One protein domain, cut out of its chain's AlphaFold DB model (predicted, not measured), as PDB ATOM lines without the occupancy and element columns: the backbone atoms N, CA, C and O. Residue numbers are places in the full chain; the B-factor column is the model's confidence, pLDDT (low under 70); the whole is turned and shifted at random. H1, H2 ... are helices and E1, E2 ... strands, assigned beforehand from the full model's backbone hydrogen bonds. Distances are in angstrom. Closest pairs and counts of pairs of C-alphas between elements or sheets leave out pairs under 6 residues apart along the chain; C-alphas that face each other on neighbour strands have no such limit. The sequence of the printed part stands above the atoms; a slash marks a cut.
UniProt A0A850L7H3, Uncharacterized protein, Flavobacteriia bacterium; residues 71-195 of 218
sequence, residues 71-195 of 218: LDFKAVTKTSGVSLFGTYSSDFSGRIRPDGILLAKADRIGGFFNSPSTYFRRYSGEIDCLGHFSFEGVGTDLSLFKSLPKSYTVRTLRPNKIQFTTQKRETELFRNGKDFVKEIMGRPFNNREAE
ATOM      1  N   LEU A  71     138.422  28.406  70.337       93.69
ATOM      2  CA  LEU A  71     137.849  28.721  71.638       93.69
ATOM      3  C   LEU A  71     138.933  29.290  72.556       93.69
ATOM      4  O   LEU A  71     140.036  28.748  72.628       93.69
ATOM      5  N   ASP A  72     138.595  30.350  73.288       95.12
ATOM      6  CA  ASP A  72     139.408  30.944  74.351       95.12
ATOM      7  C   ASP A  72     138.490  31.287  75.529       95.12
ATOM      8  O   ASP A  72     137.614  32.151  75.428       95.12
ATOM      9  N   PHE A  73     138.640  30.560  76.634       95.50
ATOM     10  CA  PHE A  73     137.761  30.706  77.788       95.50
ATOM     11  C   PHE A  73     138.486  30.472  79.109       95.50
ATOM     12  O   PHE A  73     139.544  29.845  79.199       95.50
ATOM     13  N   LYS A  74     137.879  30.974  80.185       96.69
ATOM     14  CA  LYS A  74     138.377  30.783  81.545       96.69
ATOM     15  C   LYS A  74     137.784  29.518  82.156       96.69
ATOM     16  O   LYS A  74     136.566  29.348  82.196       96.69
ATOM     17  N   ALA A  75     138.644  28.680  82.723       96.00
ATOM     18  CA  ALA A  75     138.253  27.554  83.557       96.00
ATOM     19  C   ALA A  75     138.695  27.766  85.010       96.00
ATOM     20  O   ALA A  75     139.750  28.337  85.280       96.00
ATOM     21  N   VAL A  76     137.888  27.295  85.955       95.00
ATOM     22  CA  VAL A  76     138.139  27.336  87.397       95.00
ATOM     23  C   VAL A  76     138.416  25.939  87.929       95.00
ATOM     24  O   VAL A  76     137.905  24.944  87.416       95.00
ATOM     25  N   THR A  77     139.226  25.855  88.976       90.31
ATOM     26  CA  THR A  77     139.562  24.583  89.617       90.31
ATOM     27  C   THR A  77     138.696  24.325  90.837       90.31
ATOM     28  O   THR A  77     138.488  25.224  91.654       90.31
ATOM     29  N   LYS A  78     138.314  23.068  91.041       88.56
ATOM     30  CA  LYS A  78     137.828  22.570  92.325       88.56
ATOM     31  C   LYS A  78     138.913  21.730  92.976       88.56
ATOM     32  O   LYS A  78     139.408  20.771  92.382       88.56
ATOM     33  N   THR A  79     139.268  22.086  94.200       80.38
ATOM     34  CA  THR A  79     140.333  21.426  94.954       80.38
ATOM     35  C   THR A  79     139.730  20.469  95.979       80.38
ATOM     36  O   THR A  79     138.572  20.610  96.380       80.38
ATOM     37  N   SER A  80     140.486  19.443  96.357       72.12
ATOM     38  CA  SER A  80     140.111  18.515  97.428       72.12
ATOM     39  C   SER A  80     141.048  18.714  98.612       72.12
ATOM     40  O   SER A  80     142.249  18.803  98.397       72.12
ATOM     41  N   GLY A  81     140.506  18.764  99.834       54.09
ATOM     42  CA  GLY A  81     141.265  19.078 101.056       54.09
ATOM     43  C   GLY A  81     141.888  17.882 101.779       54.09
ATOM     44  O   GLY A  81     142.349  18.024 102.907       54.09
ATOM     45  N   VAL A  82     141.847  16.686 101.188       53.56
ATOM     46  CA  VAL A  82     142.345  15.466 101.836       53.56
ATOM     47  C   VAL A  82     143.202  14.694 100.849       53.56
ATOM     48  O   VAL A  82     142.729  13.773 100.182       53.56
ATOM     49  N   SER A  83     144.470  15.073 100.761       52.44
ATOM     50  CA  SER A  83     145.512  14.112 100.445       52.44
ATOM     51  C   SER A  83     146.396  13.900 101.669       52.44
ATOM     52  O   SER A  83     146.952  14.848 102.224       52.44
ATOM     53  N   LEU A  84     146.481  12.649 102.131       48.62
ATOM     54  CA  LEU A  84     147.336  12.256 103.259       48.62
ATOM     55  C   LEU A  84     148.826  12.256 102.881       48.62
ATOM     56  O   LEU A  84     149.683  12.303 103.758       48.62
ATOM     57  N   PHE A  85     149.123  12.255 101.584       50.56
ATOM     58  CA  PHE A  85     150.463  12.232 101.015       50.56
ATOM     59  C   PHE A  85     150.489  13.300  99.930       50.56
ATOM     60  O   PHE A  85     149.609  13.271  99.085       50.56
ATOM     61  N   GLY A  86     151.409  14.266  99.967       50.78
ATOM     62  CA  GLY A  86     151.408  15.397  99.030       50.78
ATOM     63  C   GLY A  86     151.338  14.937  97.574       50.78
ATOM     64  O   GLY A  86     152.336  14.494  97.012       50.78
ATOM     65  N   THR A  87     150.146  14.997  96.991       57.38
ATOM     66  CA  THR A  87     149.852  14.448  95.673       57.38
ATOM     67  C   THR A  87     149.436  15.571  94.747       57.38
ATOM     68  O   THR A  87     148.789  16.533  95.155       57.38
ATOM     69  N   TYR A  88     149.801  15.448  93.480       65.88
ATOM     70  CA  TYR A  88     149.401  16.379  92.437       65.88
ATOM     71  C   TYR A  88     148.738  15.616  91.292       65.88
ATOM     72  O   TYR A  88     148.938  14.411  91.115       65.88
ATOM     73  N   SER A  89     147.910  16.335  90.540       71.44
ATOM     74  CA  SER A  89     147.220  15.818  89.362       71.44
ATOM     75  C   SER A  89     148.058  16.152  88.134       71.44
ATOM     76  O   SER A  89     148.178  17.327  87.788       71.44
ATOM     77  N   SER A  90     148.662  15.146  87.508       75.06
ATOM     78  CA  SER A  90     149.404  15.312  86.250       75.06
ATOM     79  C   SER A  90     148.491  15.197  85.032       75.06
ATOM     80  O   SER A  90     148.682  15.910  84.050       75.06
ATOM     81  N   ASP A  91     147.469  14.348  85.143       84.25
ATOM     82  CA  ASP A  91     146.641  13.918  84.026       84.25
ATOM     83  C   ASP A  91     145.180  14.202  84.353       84.25
ATOM     84  O   ASP A  91     144.700  13.922  85.464       84.25
ATOM     85  N   PHE A  92     144.458  14.726  83.373       88.50
ATOM     86  CA  PHE A  92     143.033  14.963  83.473       88.50
ATOM     87  C   PHE A  92     142.322  14.432  82.239       88.50
ATOM     88  O   PHE A  92     142.776  14.628  81.111       88.50
ATOM     89  N   SER A  93     141.133  13.886  82.455       91.44
ATOM     90  CA  SER A  93     140.194  13.573  81.385       91.44
ATOM     91  C   SER A  93     138.815  14.118  81.699       91.44
ATOM     92  O   SER A  93     138.452  14.397  82.850       91.44
ATOM     93  N   GLY A  94     138.018  14.312  80.662       91.94
ATOM     94  CA  GLY A  94     136.710  14.895  80.835       91.94
ATOM     95  C   GLY A  94     135.904  14.987  79.564       91.94
ATOM     96  O   GLY A  94     136.212  14.383  78.539       91.94
ATOM     97  N   ARG A  95     134.815  15.742  79.679       94.31
ATOM     98  CA  ARG A  95     133.948  16.055  78.551       94.31
ATOM     99  C   ARG A  95     133.202  17.362  78.749       94.31
ATOM    100  O   ARG A  95     133.000  17.808  79.883       94.31
ATOM    101  N   ILE A  96     132.721  17.924  77.650       95.75
ATOM    102  CA  ILE A  96     131.650  18.919  77.662       95.75
ATOM    103  C   ILE A  96     130.362  18.203  78.087       95.75
ATOM    104  O   ILE A  96     129.994  17.162  77.546       95.75
ATOM    105  N   ARG A  97     129.679  18.697  79.113       94.62
ATOM    106  CA  ARG A  97     128.447  18.098  79.643       94.62
ATOM    107  C   ARG A  97     127.218  18.508  78.813       94.62
ATOM    108  O   ARG A  97     127.328  19.355  77.931       94.62
ATOM    109  N   PRO A  98     126.039  17.904  79.048       93.56
ATOM    110  CA  PRO A  98     124.791  18.331  78.404       93.56
ATOM    111  C   PRO A  98     124.392  19.785  78.687       93.56
ATOM    112  O   PRO A  98     123.677  20.372  77.893       93.56
ATOM    113  N   ASP A  99     124.881  20.374  79.780       94.69
ATOM    114  CA  ASP A  99     124.662  21.784  80.139       94.69
ATOM    115  C   ASP A  99     125.694  22.749  79.515       94.69
ATOM    116  O   ASP A  99     125.817  23.896  79.955       94.69
ATOM    117  N   GLY A 100     126.485  22.263  78.550       94.69
ATOM    118  CA  GLY A 100     127.529  23.024  77.865       94.69
ATOM    119  C   GLY A 100     128.819  23.199  78.669       94.69
ATOM    120  O   GLY A 100     129.795  23.720  78.145       94.69
ATOM    121  N   ILE A 101     128.885  22.749  79.927       96.81
ATOM    122  CA  ILE A 101     130.064  22.968  80.776       96.81
ATOM    123  C   ILE A 101     131.121  21.897  80.509       96.81
ATOM    124  O   ILE A 101     130.875  20.702  80.693       96.81
ATOM    125  N   LEU A 102     132.330  22.334  80.170       95.62
ATOM    126  CA  LEU A 102     133.527  21.509  80.190       95.62
ATOM    127  C   LEU A 102     133.836  21.094  81.632       95.62
ATOM    128  O   LEU A 102     133.966  21.949  82.506       95.62
ATOM    129  N   LEU A 103     133.960  19.789  81.880       95.88
ATOM    130  CA  LEU A 103     134.342  19.227  83.177       95.88
ATOM    131  C   LEU A 103     135.471  18.211  82.997       95.88
ATOM    132  O   LEU A 103     135.233  17.117  82.485       95.88
ATOM    133  N   ALA A 104     136.663  18.566  83.468       92.44
ATOM    134  CA  ALA A 104     137.818  17.684  83.593       92.44
ATOM    135  C   ALA A 104     137.937  17.157  85.024       92.44
ATOM    136  O   ALA A 104     137.674  17.895  85.977       92.44
ATOM    137  N   LYS A 105     138.379  15.914  85.186       89.81
ATOM    138  CA  LYS A 105     138.690  15.289  86.475       89.81
ATOM    139  C   LYS A 105     140.092  14.712  86.429       89.81
ATOM    140  O   LYS A 105     140.507  14.212  85.393       89.81
ATOM    141  N   ALA A 106     140.797  14.784  87.550       84.75
ATOM    142  CA  ALA A 106     142.112  14.172  87.670       84.75
ATOM    143  C   ALA A 106     142.007  12.640  87.524       84.75
ATOM    144  O   ALA A 106     141.218  12.012  88.240       84.75
ATOM    145  N   ASP A 107     142.792  12.055  86.617       73.25
ATOM    146  CA  ASP A 107     142.818  10.606  86.355       73.25
ATOM    147  C   ASP A 107     143.812   9.875  87.252       73.25
ATOM    148  O   ASP A 107     143.537   8.778  87.748       73.25
ATOM    149  N   ARG A 108     144.968  10.503  87.486       62.88
ATOM    150  CA  ARG A 108     146.015  10.010  88.374       62.88
ATOM    151  C   ARG A 108     146.337  11.059  89.421       62.88
ATOM    152  O   ARG A 108     146.587  12.222  89.123       62.88
ATOM    153  N   ILE A 109     146.336  10.598  90.663       59.31
ATOM    154  CA  ILE A 109     146.846  11.322  91.815       59.31
ATOM    155  C   ILE A 109     148.200  10.668  92.088       59.31
ATOM    156  O   ILE A 109     148.242   9.543  92.587       59.31
ATOM    157  N   GLY A 110     149.290  11.302  91.652       52.06
ATOM    158  CA  GLY A 110     150.630  10.738  91.806       52.06
ATOM    159  C   GLY A 110     150.957  10.567  93.286       52.06
ATOM    160  O   GLY A 110     150.987  11.550  94.021       52.06
ATOM    161  N   GLY A 111     151.158   9.327  93.731       45.31
ATOM    162  CA  GLY A 111     151.608   9.009  95.080       45.31
ATOM    163  C   GLY A 111     152.968   8.335  95.017       45.31
ATOM    164  O   GLY A 111     153.049   7.242  94.473       45.31
ATOM    165  N   PHE A 112     154.000   9.001  95.542       36.56
ATOM    166  CA  PHE A 112     155.124   8.478  96.342       36.56
ATOM    167  C   PHE A 112     156.302   9.481  96.347       36.56
ATOM    168  O   PHE A 112     156.613  10.090  95.332       36.56
ATOM    169  N   PHE A 113     156.899   9.635  97.538       39.25
ATOM    170  CA  PHE A 113     158.110  10.366  97.960       39.25
ATOM    171  C   PHE A 113     158.465  11.736  97.337       39.25
ATOM    172  O   PHE A 113     158.964  11.842  96.225       39.25
ATOM    173  N   ASN A 114     158.347  12.774  98.178       36.50
ATOM    174  CA  ASN A 114     159.239  13.941  98.300       36.50
ATOM    175  C   ASN A 114     159.652  14.734  97.045       36.50
ATOM    176  O   ASN A 114     160.652  15.447  97.097       36.50
ATOM    177  N   SER A 115     158.878  14.726  95.961       42.53
ATOM    178  CA  SER A 115     159.005  15.787  94.956       42.53
ATOM    179  C   SER A 115     158.142  16.982  95.378       42.53
ATOM    180  O   SER A 115     156.970  16.775  95.715       42.53
ATOM    181  N   PRO A 116     158.675  18.221  95.437       48.16
ATOM    182  CA  PRO A 116     157.881  19.391  95.796       48.16
ATOM    183  C   PRO A 116     156.649  19.455  94.893       48.16
ATOM    184  O   PRO A 116     156.771  19.289  93.683       48.16
ATOM    185  N   SER A 117     155.476  19.666  95.499       53.19
ATOM    186  CA  SER A 117     154.168  19.775  94.845       53.19
ATOM    187  C   SER A 117     154.219  20.765  93.679       53.19
ATOM    188  O   SER A 117     154.024  21.970  93.839       53.19
ATOM    189  N   THR A 118     154.540  20.259  92.493       60.69
ATOM    190  CA  THR A 118     154.823  21.080  91.322       60.69
ATOM    191  C   THR A 118     153.659  20.957  90.369       60.69
ATOM    192  O   THR A 118     153.484  19.983  89.648       60.69
ATOM    193  N   TYR A 119     152.810  21.977  90.413       70.44
ATOM    194  CA  TYR A 119     151.745  22.130  89.444       70.44
ATOM    195  C   TYR A 119     152.320  22.626  88.127       70.44
ATOM    196  O   TYR A 119     152.926  23.705  88.069       70.44
ATOM    197  N   PHE A 120     152.057  21.870  87.065       75.94
ATOM    198  CA  PHE A 120     152.405  22.281  85.716       75.94
ATOM    199  C   PHE A 120     151.745  23.619  85.388       75.94
ATOM    200  O   PHE A 120     150.556  23.842  85.632       75.94
ATOM    201  N   ARG A 121     152.535  24.538  84.829       78.88
ATOM    202  CA  ARG A 121     152.038  25.826  84.330       78.88
ATOM    203  C   ARG A 121     151.161  25.653  83.092       78.88
ATOM    204  O   ARG A 121     150.298  26.494  82.834       78.88
ATOM    205  N   ARG A 122     151.408  24.598  82.317       86.62
ATOM    206  CA  ARG A 122     150.689  24.293  81.086       86.62
ATOM    207  C   ARG A 122     150.284  22.832  81.079       86.62
ATOM    208  O   ARG A 122     151.066  21.976  81.474       86.62
ATOM    209  N   TYR A 123     149.089  22.577  80.578       88.94
ATOM    210  CA  TYR A 123     148.659  21.249  80.179       88.94
ATOM    211  C   TYR A 123     148.313  21.281  78.700       88.94
ATOM    212  O   TYR A 123     147.828  22.300  78.197       88.94
ATOM    213  N   SER A 124     148.549  20.177  78.010       91.69
ATOM    214  CA  SER A 124     148.157  20.018  76.616       91.69
ATOM    215  C   SER A 124     147.574  18.639  76.395       91.69
ATOM    216  O   SER A 124     147.910  17.687  77.094       91.69
ATOM    217  N   GLY A 125     146.691  18.543  75.415       92.50
ATOM    218  CA  GLY A 125     146.183  17.268  74.967       92.50
ATOM    219  C   GLY A 125     145.185  17.449  73.846       92.50
ATOM    220  O   GLY A 125     145.334  18.353  73.015       92.50
ATOM    221  N   GLU A 126     144.185  16.583  73.820       93.44
ATOM    222  CA  GLU A 126     143.274  16.464  72.692       93.44
ATOM    223  C   GLU A 126     141.820  16.645  73.100       93.44
ATOM    224  O   GLU A 126     141.454  16.362  74.238       93.44
ATOM    225  N   ILE A 127     141.009  17.143  72.167       93.56
ATOM    226  CA  ILE A 127     139.553  17.196  72.267       93.56
ATOM    227  C   ILE A 127     138.934  16.607  70.996       93.56
ATOM    228  O   ILE A 127     139.298  17.012  69.898       93.56
ATOM    229  N   ASP A 128     138.027  15.643  71.129       93.25
ATOM    230  CA  ASP A 128     137.356  15.009  69.989       93.25
ATOM    231  C   ASP A 128     136.079  15.760  69.559       93.25
ATOM    232  O   ASP A 128     135.633  16.717  70.200       93.25
ATOM    233  N   CYS A 129     135.456  15.304  68.468       94.62
ATOM    234  CA  CYS A 129     134.217  15.873  67.924       94.62
ATOM    235  C   CYS A 129     132.989  15.716  68.847       94.62
ATOM    236  O   CYS A 129     131.978  16.402  68.668       94.62
ATOM    237  N   LEU A 130     133.066  14.857  69.868       95.00
ATOM    238  CA  LEU A 130     132.036  14.686  70.894       95.00
ATOM    239  C   LEU A 130     132.295  15.578  72.125       95.00
ATOM    240  O   LEU A 130     131.473  15.640  73.050       95.00
ATOM    241  N   GLY A 131     133.410  16.315  72.130       93.69
ATOM    242  CA  GLY A 131     133.842  17.188  73.216       93.69
ATOM    243  C   GLY A 131     134.450  16.428  74.384       93.69
ATOM    244  O   GLY A 131     134.390  16.919  75.515       93.69
ATOM    245  N   HIS A 132     134.970  15.227  74.150       92.50
ATOM    246  CA  HIS A 132     135.779  14.490  75.110       92.50
ATOM    247  C   HIS A 132     137.205  14.956  75.011       92.50
ATOM    248  O   HIS A 132     137.689  15.213  73.917       92.50
ATOM    249  N   PHE A 133     137.886  15.040  76.141       90.69
ATOM    250  CA  PHE A 133     139.265  15.482  76.137       90.69
ATOM    251  C   PHE A 133     140.085  14.767  77.193       90.69
ATOM    252  O   PHE A 133     139.580  14.361  78.246       90.69
ATOM    253  N   SER A 134     141.372  14.672  76.906       90.94
ATOM    254  CA  SER A 134     142.421  14.250  77.821       90.94
ATOM    255  C   SER A 134     143.577  15.228  77.689       90.94
ATOM    256  O   SER A 134     143.867  15.706  76.594       90.94
ATOM    257  N   PHE A 135     144.206  15.575  78.804       89.31
ATOM    258  CA  PHE A 135     145.384  16.428  78.804       89.31
ATOM    259  C   PHE A 135     146.319  16.080  79.950       89.31
ATOM    260  O   PHE A 135     145.893  15.696  81.041       89.31
ATOM    261  N   GLU A 136     147.601  16.271  79.686       87.69
ATOM    262  CA  GLU A 136     148.692  16.021  80.614       87.69
ATOM    263  C   GLU A 136     149.512  17.293  80.820       87.69
ATOM    264  O   GLU A 136     149.484  18.225  80.006       87.69
ATOM    265  N   GLY A 137     150.202  17.362  81.952       82.50
ATOM    266  CA  GLY A 137     151.121  18.449  82.256       82.50
ATOM    267  C   GLY A 137     152.287  18.482  81.270       82.50
ATOM    268  O   GLY A 137     152.969  17.481  81.083       82.50
ATOM    269  N   VAL A 138     152.546  19.643  80.662       79.00
ATOM    270  CA  VAL A 138     153.639  19.824  79.697       79.00
ATOM    271  C   VAL A 138     154.633  20.859  80.222       79.00
ATOM    272  O   VAL A 138     154.284  22.024  80.437       79.00
ATOM    273  N   GLY A 139     155.892  20.437  80.368       62.72
ATOM    274  CA  GLY A 139     157.045  21.298  80.646       62.72
ATOM    275  C   GLY A 139     157.633  21.182  82.057       62.72
ATOM    276  O   GLY A 139     156.948  20.863  83.024       62.72
ATOM    277  N   THR A 140     158.925  21.500  82.156       46.88
ATOM    278  CA  THR A 140     159.760  21.539  83.371       46.88
ATOM    279  C   THR A 140     159.703  22.880  84.106       46.88
ATOM    280  O   THR A 140     160.605  23.182  84.885       46.88
ATOM    281  N   ASP A 141     158.662  23.695  83.884       47.62
ATOM    282  CA  ASP A 141     158.410  24.934  84.642       47.62
ATOM    283  C   ASP A 141     157.952  24.564  86.070       47.62
ATOM    284  O   ASP A 141     156.812  24.804  86.482       47.62
ATOM    285  N   LEU A 142     158.856  23.918  86.809       48.72
ATOM    286  CA  LEU A 142     158.773  23.618  88.225       48.72
ATOM    287  C   LEU A 142     158.642  24.964  88.925       48.72
ATOM    288  O   LEU A 142     159.598  25.734  89.024       48.72
ATOM    289  N   SER A 143     157.444  25.295  89.394       48.28
ATOM    290  CA  SER A 143     157.327  26.463  90.248       48.28
ATOM    291  C   SER A 143     158.040  26.173  91.558       48.28
ATOM    292  O   SER A 143     157.577  25.350  92.346       48.28
ATOM    293  N   LEU A 144     159.121  26.909  91.807       47.84
ATOM    294  CA  LEU A 144     159.838  26.923  93.084       47.84
ATOM    295  C   LEU A 144     158.912  27.276  94.271       47.84
ATOM    296  O   LEU A 144     159.230  26.982  95.418       47.84
ATOM    297  N   PHE A 145     157.727  27.841  93.998       52.69
ATOM    298  CA  PHE A 145     156.689  28.142  94.980       52.69
ATOM    299  C   PHE A 145     155.518  27.148  94.913       52.69
ATOM    300  O   PHE A 145     154.843  27.046  93.882       52.69
ATOM    301  N   LYS A 146     155.236  26.484  96.045       59.62
ATOM    302  CA  LYS A 146     154.065  25.617  96.297       59.62
ATOM    303  C   LYS A 146     152.767  26.422  96.148       59.62
ATOM    304  O   LYS A 146     152.263  27.012  97.103       59.62
ATOM    305  N   SER A 147     152.277  26.539  94.921       71.56
ATOM    306  CA  SER A 147     151.159  27.417  94.579       71.56
ATOM    307  C   SER A 147     150.138  26.667  93.737       71.56
ATOM    308  O   SER A 147     150.439  26.179  92.647       71.56
ATOM    309  N   LEU A 148     148.921  26.575  94.266       78.19
ATOM    310  CA  LEU A 148     147.826  25.795  93.708       78.19
ATOM    311  C   LEU A 148     147.137  26.587  92.587       78.19
ATOM    312  O   LEU A 148     146.696  27.718  92.830       78.19
ATOM    313  N   PRO A 149     147.008  26.042  91.365       82.75
ATOM    314  CA  PRO A 149     146.234  26.675  90.307       82.75
ATOM    315  C   PRO A 149     144.779  26.877  90.740       82.75
ATOM    316  O   PRO A 149     144.148  25.945  91.232       82.75
ATOM    317  N   LYS A 150     144.249  28.088  90.538       88.38
ATOM    318  CA  LYS A 150     142.835  28.438  90.777       88.38
ATOM    319  C   LYS A 150     142.035  28.595  89.500       88.38
ATOM    320  O   LYS A 150     140.831  28.332  89.473       88.38
ATOM    321  N   SER A 151     142.698  29.058  88.450       92.56
ATOM    322  CA  SER A 151     142.092  29.192  87.138       92.56
ATOM    323  C   SER A 151     143.099  28.971  86.025       92.56
ATOM    324  O   SER A 151     144.300  29.228  86.171       92.56
ATOM    325  N   TYR A 152     142.563  28.536  84.895       93.38
ATOM    326  CA  TYR A 152     143.269  28.353  83.643       93.38
ATOM    327  C   TYR A 152     142.620  29.213  82.563       93.38
ATOM    328  O   TYR A 152     141.400  29.385  82.548       93.38
ATOM    329  N   THR A 153     143.439  29.708  81.647       95.44
ATOM    330  CA  THR A 153     142.996  30.074  80.303       95.44
ATOM    331  C   THR A 153     143.068  28.819  79.450       95.44
ATOM    332  O   THR A 153     144.105  28.151  79.429       95.44
ATOM    333  N   VAL A 154     141.970  28.476  78.791       94.88
ATOM    334  CA  VAL A 154     141.843  27.271  77.977       94.88
ATOM    335  C   VAL A 154     141.665  27.679  76.531       94.88
ATOM    336  O   VAL A 154     140.792  28.487  76.230       94.88
ATOM    337  N   ARG A 155     142.503  27.125  75.654       95.00
ATOM    338  CA  ARG A 155     142.518  27.447  74.230       95.00
ATOM    339  C   ARG A 155     142.516  26.206  73.364       95.00
ATOM    340  O   ARG A 155     143.229  25.249  73.674       95.00
ATOM    341  N   THR A 156     141.796  26.251  72.252       91.69
ATOM    342  CA  THR A 156     141.906  25.253  71.180       91.69
ATOM    343  C   THR A 156     142.697  25.827  70.009       91.69
ATOM    344  O   THR A 156     142.180  26.517  69.135       91.69
ATOM    345  N   LEU A 157     144.012  25.592  70.034       82.44
ATOM    346  CA  LEU A 157     144.972  26.255  69.139       82.44
ATOM    347  C   LEU A 157     144.961  25.709  67.707       82.44
ATOM    348  O   LEU A 157     145.383  26.393  66.780       82.44
ATOM    349  N   ARG A 158     144.559  24.449  67.544       85.38
ATOM    350  CA  ARG A 158     144.458  23.709  66.279       85.38
ATOM    351  C   ARG A 158     143.288  22.732  66.395       85.38
ATOM    352  O   ARG A 158     142.894  22.436  67.530       85.38
ATOM    353  N   PRO A 159     142.753  22.209  65.277       84.31
ATOM    354  CA  PRO A 159     141.755  21.150  65.329       84.31
ATOM    355  C   PRO A 159     142.188  20.047  66.296       84.31
ATOM    356  O   PRO A 159     143.343  19.617  66.292       84.31
ATOM    357  N   ASN A 160     141.267  19.652  67.166       87.06
ATOM    358  CA  ASN A 160     141.442  18.620  68.182       87.06
ATOM    359  C   ASN A 160     142.533  18.863  69.237       87.06
ATOM    360  O   ASN A 160     142.763  17.973  70.044       87.06
ATOM    361  N   LYS A 161     143.215  20.017  69.285       93.00
ATOM    362  CA  LYS A 161     144.269  20.290  70.282       93.00
ATOM    363  C   LYS A 161     143.801  21.315  71.297       93.00
ATOM    364  O   LYS A 161     143.485  22.445  70.933       93.00
ATOM    365  N   ILE A 162     143.832  20.938  72.572       93.94
ATOM    366  CA  ILE A 162     143.465  21.800  73.697       93.94
ATOM    367  C   ILE A 162     144.691  22.099  74.564       93.94
ATOM    368  O   ILE A 162     145.550  21.241  74.794       93.94
ATOM    369  N   GLN A 163     144.790  23.336  75.038       94.62
ATOM    370  CA  GLN A 163     145.841  23.790  75.936       94.62
ATOM    371  C   GLN A 163     145.231  24.530  77.122       94.62
ATOM    372  O   GLN A 163     144.396  25.414  76.951       94.62
ATOM    373  N   PHE A 164     145.703  24.211  78.322       92.94
ATOM    374  CA  PHE A 164     145.360  24.906  79.553       92.94
ATOM    375  C   PHE A 164     146.606  25.628  80.050       92.94
ATOM    376  O   PHE A 164     147.633  24.998  80.280       92.94
ATOM    377  N   THR A 165     146.523  26.938  80.252       91.88
ATOM    378  CA  THR A 165     147.615  27.742  80.813       91.88
ATOM    379  C   THR A 165     147.172  28.325  82.143       91.88
ATOM    380  O   THR A 165     146.126  28.968  82.218       91.88
ATOM    381  N   THR A 166     147.936  28.096  83.213       88.75
ATOM    382  CA  THR A 166     147.600  28.634  84.536       88.75
ATOM    383  C   THR A 166     147.569  30.159  84.493       88.75
ATOM    384  O   THR A 166     148.572  30.791  84.172       88.75
ATOM    385  N   GLN A 167     146.427  30.740  84.862       86.38
ATOM    386  CA  GLN A 167     146.234  32.190  84.903       86.38
ATOM    387  C   GLN A 167     146.443  32.737  86.317       86.38
ATOM    388  O   GLN A 167     147.140  33.727  86.510       86.38
ATOM    389  N   LYS A 168     145.828  32.091  87.314       83.06
ATOM    390  CA  LYS A 168     145.900  32.504  88.718       83.06
ATOM    391  C   LYS A 168     146.309  31.327  89.586       83.06
ATOM    392  O   LYS A 168     145.797  30.217  89.419       83.06
ATOM    393  N   ARG A 169     147.193  31.599  90.540       81.62
ATOM    394  CA  ARG A 169     147.594  30.667  91.592       81.62
ATOM    395  C   ARG A 169     147.275  31.262  92.956       81.62
ATOM    396  O   ARG A 169     147.232  32.481  93.102       81.62
ATOM    397  N   GLU A 170     147.033  30.403  93.931       74.94
ATOM    398  CA  GLU A 170     146.940  30.783  95.338       74.94
ATOM    399  C   GLU A 170     148.143  30.199  96.079       74.94
ATOM    400  O   GLU A 170     148.473  29.022  95.907       74.94
ATOM    401  N   THR A 171     148.825  31.033  96.861       67.12
ATOM    402  CA  THR A 171     149.943  30.596  97.698       67.12
ATOM    403  C   THR A 171     149.411  29.669  98.786       67.12
ATOM    404  O   THR A 171     148.538  30.058  99.562       67.12
ATOM    405  N   GLU A 172     149.940  28.448  98.874       60.16
ATOM    406  CA  GLU A 172     149.567  27.501  99.927       60.16
ATOM    407  C   GLU A 172     150.255  27.860 101.258       60.16
ATOM    408  O   GLU A 172     151.094  27.115 101.754       60.16
ATOM    409  N   LEU A 173     149.920  29.006 101.859       52.00
ATOM    410  CA  LEU A 173     150.533  29.438 103.128       52.00
ATOM    411  C   LEU A 173     150.137  28.552 104.326       52.00
ATOM    412  O   LEU A 173     150.856  28.518 105.316       52.00
ATOM    413  N   PHE A 174     149.026  27.808 104.235       50.88
ATOM    414  CA  PHE A 174     148.432  27.116 105.391       50.88
ATOM    415  C   PHE A 174     148.194  25.606 105.212       50.88
ATOM    416  O   PHE A 174     147.726  24.956 106.145       50.88
ATOM    417  N   ARG A 175     148.459  25.023 104.031       55.81
ATOM    418  CA  ARG A 175     147.982  23.659 103.694       55.81
ATOM    419  C   ARG A 175     149.058  22.634 103.320       55.81
ATOM    420  O   ARG A 175     148.708  21.489 103.047       55.81
ATOM    421  N   ASN A 176     150.345  22.992 103.385       59.03
ATOM    422  CA  ASN A 176     151.494  22.075 103.273       59.03
ATOM    423  C   ASN A 176     151.410  21.035 102.125       59.03
ATOM    424  O   ASN A 176     151.825  19.894 102.316       59.03
ATOM    425  N   GLY A 177     150.885  21.384 100.943       57.84
ATOM    426  CA  GLY A 177     150.802  20.449  99.811       57.84
ATOM    427  C   GLY A 177     149.756  19.336  99.946       57.84
ATOM    428  O   GLY A 177     149.860  18.333  99.248       57.84
ATOM    429  N   LYS A 178     148.771  19.471 100.848       62.81
ATOM    430  CA  LYS A 178     147.672  18.495 101.018       62.81
ATOM    431  C   LYS A 178     146.517  18.684 100.034       62.81
ATOM    432  O   LYS A 178     145.674  17.792  99.911       62.81
ATOM    433  N   ASP A 179     146.465  19.833  99.371       71.38
ATOM    434  CA  ASP A 179     145.442  20.133  98.380       71.38
ATOM    435  C   ASP A 179     145.916  19.678  97.001       71.38
ATOM    436  O   ASP A 179     147.085  19.831  96.671       71.38
ATOM    437  N   PHE A 180     144.989  19.162  96.192       76.00
ATOM    438  CA  PHE A 180     145.206  18.886  94.772       76.00
ATOM    439  C   PHE A 180     144.027  19.369  93.931       76.00
ATOM    440  O   PHE A 180     142.891  19.480  94.413       76.00
ATOM    441  N   VAL A 181     144.282  19.650  92.651       81.81
ATOM    442  CA  VAL A 181     143.236  20.002  91.684       81.81
ATOM    443  C   VAL A 181     142.455  18.739  91.330       81.81
ATOM    444  O   VAL A 181     142.942  17.871  90.610       81.81
ATOM    445  N   LYS A 182     141.231  18.628  91.847       85.12
ATOM    446  CA  LYS A 182     140.355  17.474  91.619       85.12
ATOM    447  C   LYS A 182     139.595  17.598  90.305       85.12
ATOM    448  O   LYS A 182     139.458  16.614  89.582       85.12
ATOM    449  N   GLU A 183     139.067  18.789  90.034       91.44
ATOM    450  CA  GLU A 183     138.256  19.062  88.848       91.44
ATOM    451  C   GLU A 183     138.641  20.412  88.236       91.44
ATOM    452  O   GLU A 183     139.024  21.339  88.954       91.44
ATOM    453  N   ILE A 184     138.513  20.528  86.916       93.25
ATOM    454  CA  ILE A 184     138.634  21.785  86.170       93.25
ATOM    455  C   ILE A 184     137.323  21.987  85.415       93.25
ATOM    456  O   ILE A 184     136.840  21.069  84.754       93.25
ATOM    457  N   MET A 185     136.725  23.168  85.542       96.88
ATOM    458  CA  MET A 185     135.409  23.477  84.989       96.88
ATOM    459  C   MET A 185     135.405  24.804  84.243       96.88
ATOM    460  O   MET A 185     135.909  25.793  84.763       96.88
ATOM    461  N   GLY A 186     134.776  24.863  83.074       96.56
ATOM    462  CA  GLY A 186     134.607  26.109  82.322       96.56
ATOM    463  C   GLY A 186     133.493  26.002  81.289       96.56
ATOM    464  O   GLY A 186     133.073  24.898  80.949       96.56
ATOM    465  N   ARG A 187     132.990  27.138  80.804       96.62
ATOM    466  CA  ARG A 187     132.044  27.174  79.682       96.62
ATOM    467  C   ARG A 187     132.840  27.509  78.411       96.62
ATOM    468  O   ARG A 187     133.334  28.628  78.330       96.62
ATOM    469  N   PRO A 188     133.028  26.549  77.487       95.69
ATOM    470  CA  PRO A 188     133.846  26.738  76.295       95.69
ATOM    471  C   PRO A 188     133.213  27.709  75.298       95.69
ATOM    472  O   PRO A 188     133.914  28.519  74.704       95.69
ATOM    473  N   PHE A 189     131.892  27.647  75.135       95.56
ATOM    474  CA  PHE A 189     131.171  28.453  74.163       95.56
ATOM    475  C   PHE A 189     130.745  29.793  74.766       95.56
ATOM    476  O   PHE A 189     130.015  29.843  75.756       95.56
ATOM    477  N   ASN A 190     131.159  30.882  74.121       89.31
ATOM    478  CA  ASN A 190     130.670  32.230  74.428       89.31
ATOM    479  C   ASN A 190     129.379  32.567  73.655       89.31
ATOM    480  O   ASN A 190     128.702  33.537  73.981       89.31
ATOM    481  N   ASN A 191     129.030  31.760  72.644       93.00
ATOM    482  CA  ASN A 191     127.810  31.878  71.849       93.00
ATOM    483  C   ASN A 191     126.874  30.691  72.142       93.00
ATOM    484  O   ASN A 191     127.255  29.532  71.965       93.00
ATOM    485  N   ARG A 192     125.635  30.986  72.553       94.75
ATOM    486  CA  ARG A 192     124.606  29.980  72.848       94.75
ATOM    487  C   ARG A 192     124.153  29.205  71.609       94.75
ATOM    488  O   ARG A 192     123.805  28.037  71.736       94.75
ATOM    489  N   GLU A 193     124.165  29.819  70.430       96.62
ATOM    490  CA  GLU A 193     123.829  29.142  69.172       96.62
ATOM    491  C   GLU A 193     124.868  28.073  68.838       96.62
ATOM    492  O   GLU A 193     124.499  26.924  68.613       96.62
ATOM    493  N   ALA A 194     126.158  28.417  68.922       96.25
ATOM    494  CA  ALA A 194     127.260  27.474  68.731       96.25
ATOM    495  C   ALA A 194     127.228  26.334  69.764       96.25
ATOM    496  O   ALA A 194     127.436  25.174  69.414       96.25
ATOM    497  N   GLU A 195     126.918  26.646  71.029       97.44
ATOM    498  CA  GLU A 195     126.731  25.634  72.076       97.44
ATOM    499  C   GLU A 195     125.584  24.676  71.731       97.44
ATOM    500  O   GLU A 195     125.761  23.460  71.766       97.44
TER     501      GLU A 195
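This is residues 71 to 195 of the 218 residues of an uncharacterized protein of Flavobacteriia bacterium (UniProt A0A850L7H3). Eight antiparallel strands make one closed, elongated barrel; the short helix H1 lies beyond one end, off the barrel, and the loops 81 to 88, 110 to 121, 138 to 146 and 172 to 179 gather at the other end. Round the ring run E1, E6, E7, E4, E5, E2, E3, E8 and back to E1. The printed part has 125 residues, with strands E1 to E8 and then H1 along the chain; the class is mostly strand. It is compact, with a radius of gyration of the C-alphas of 14.5 A and spans of 46 by 25 by 22 A.

E1, residues 72 to 80, begins at C-alpha 72 (139.408, 30.944, 74.351) and is 26.2 A long. E6, residues 147 to 158, measures 29.3 A and bends by 67 degrees at residue 150. E7, residues 161 to 171, measures 29.8 A. The other strands are E4, 122 to 127; E5, 132 to 137; E2, 89 to 96; E3, 102 to 109; and E8, 180 to 186. H1, residues 192 to 195, ends at C-alpha 195 (126.731, 25.634, 72.076).

Within hydrogen-bond range across the neighbour pairs are, for instance, N 75 and O 152 of E1 and E6, 2.9 A; N 153 and O 165 of hairpin E6 and E7, 2.8 A; N 123 and O 164 of E4 and E7, 2.8 A; N 124 and O 136 of hairpin E4 and E5, 2.9 A; N 92 and O 135 of E2 and E5, 2.9 A; N 105 and O 93 of hairpin E2 and E3, 2.8 A; N 104 and O 184 of E3 and E8, 2.8 A; and N 76 and O 185 of E1 and E8, 2.8 A. H1 is not on the barrel and is too short for an O i to N i+4 pair; its one O i to N i+3 pair is within range.

The C-alphas of Phe 113 and Glu 193, the two farthest apart, are 48.5 A apart. The printed part has no cut, and the link from E3 to E4 is long. Mean pLDDT of the printed part is 78.9; residues 81 to 88, 108 to 118, 139 to 146 and 171 to 178 are under 70.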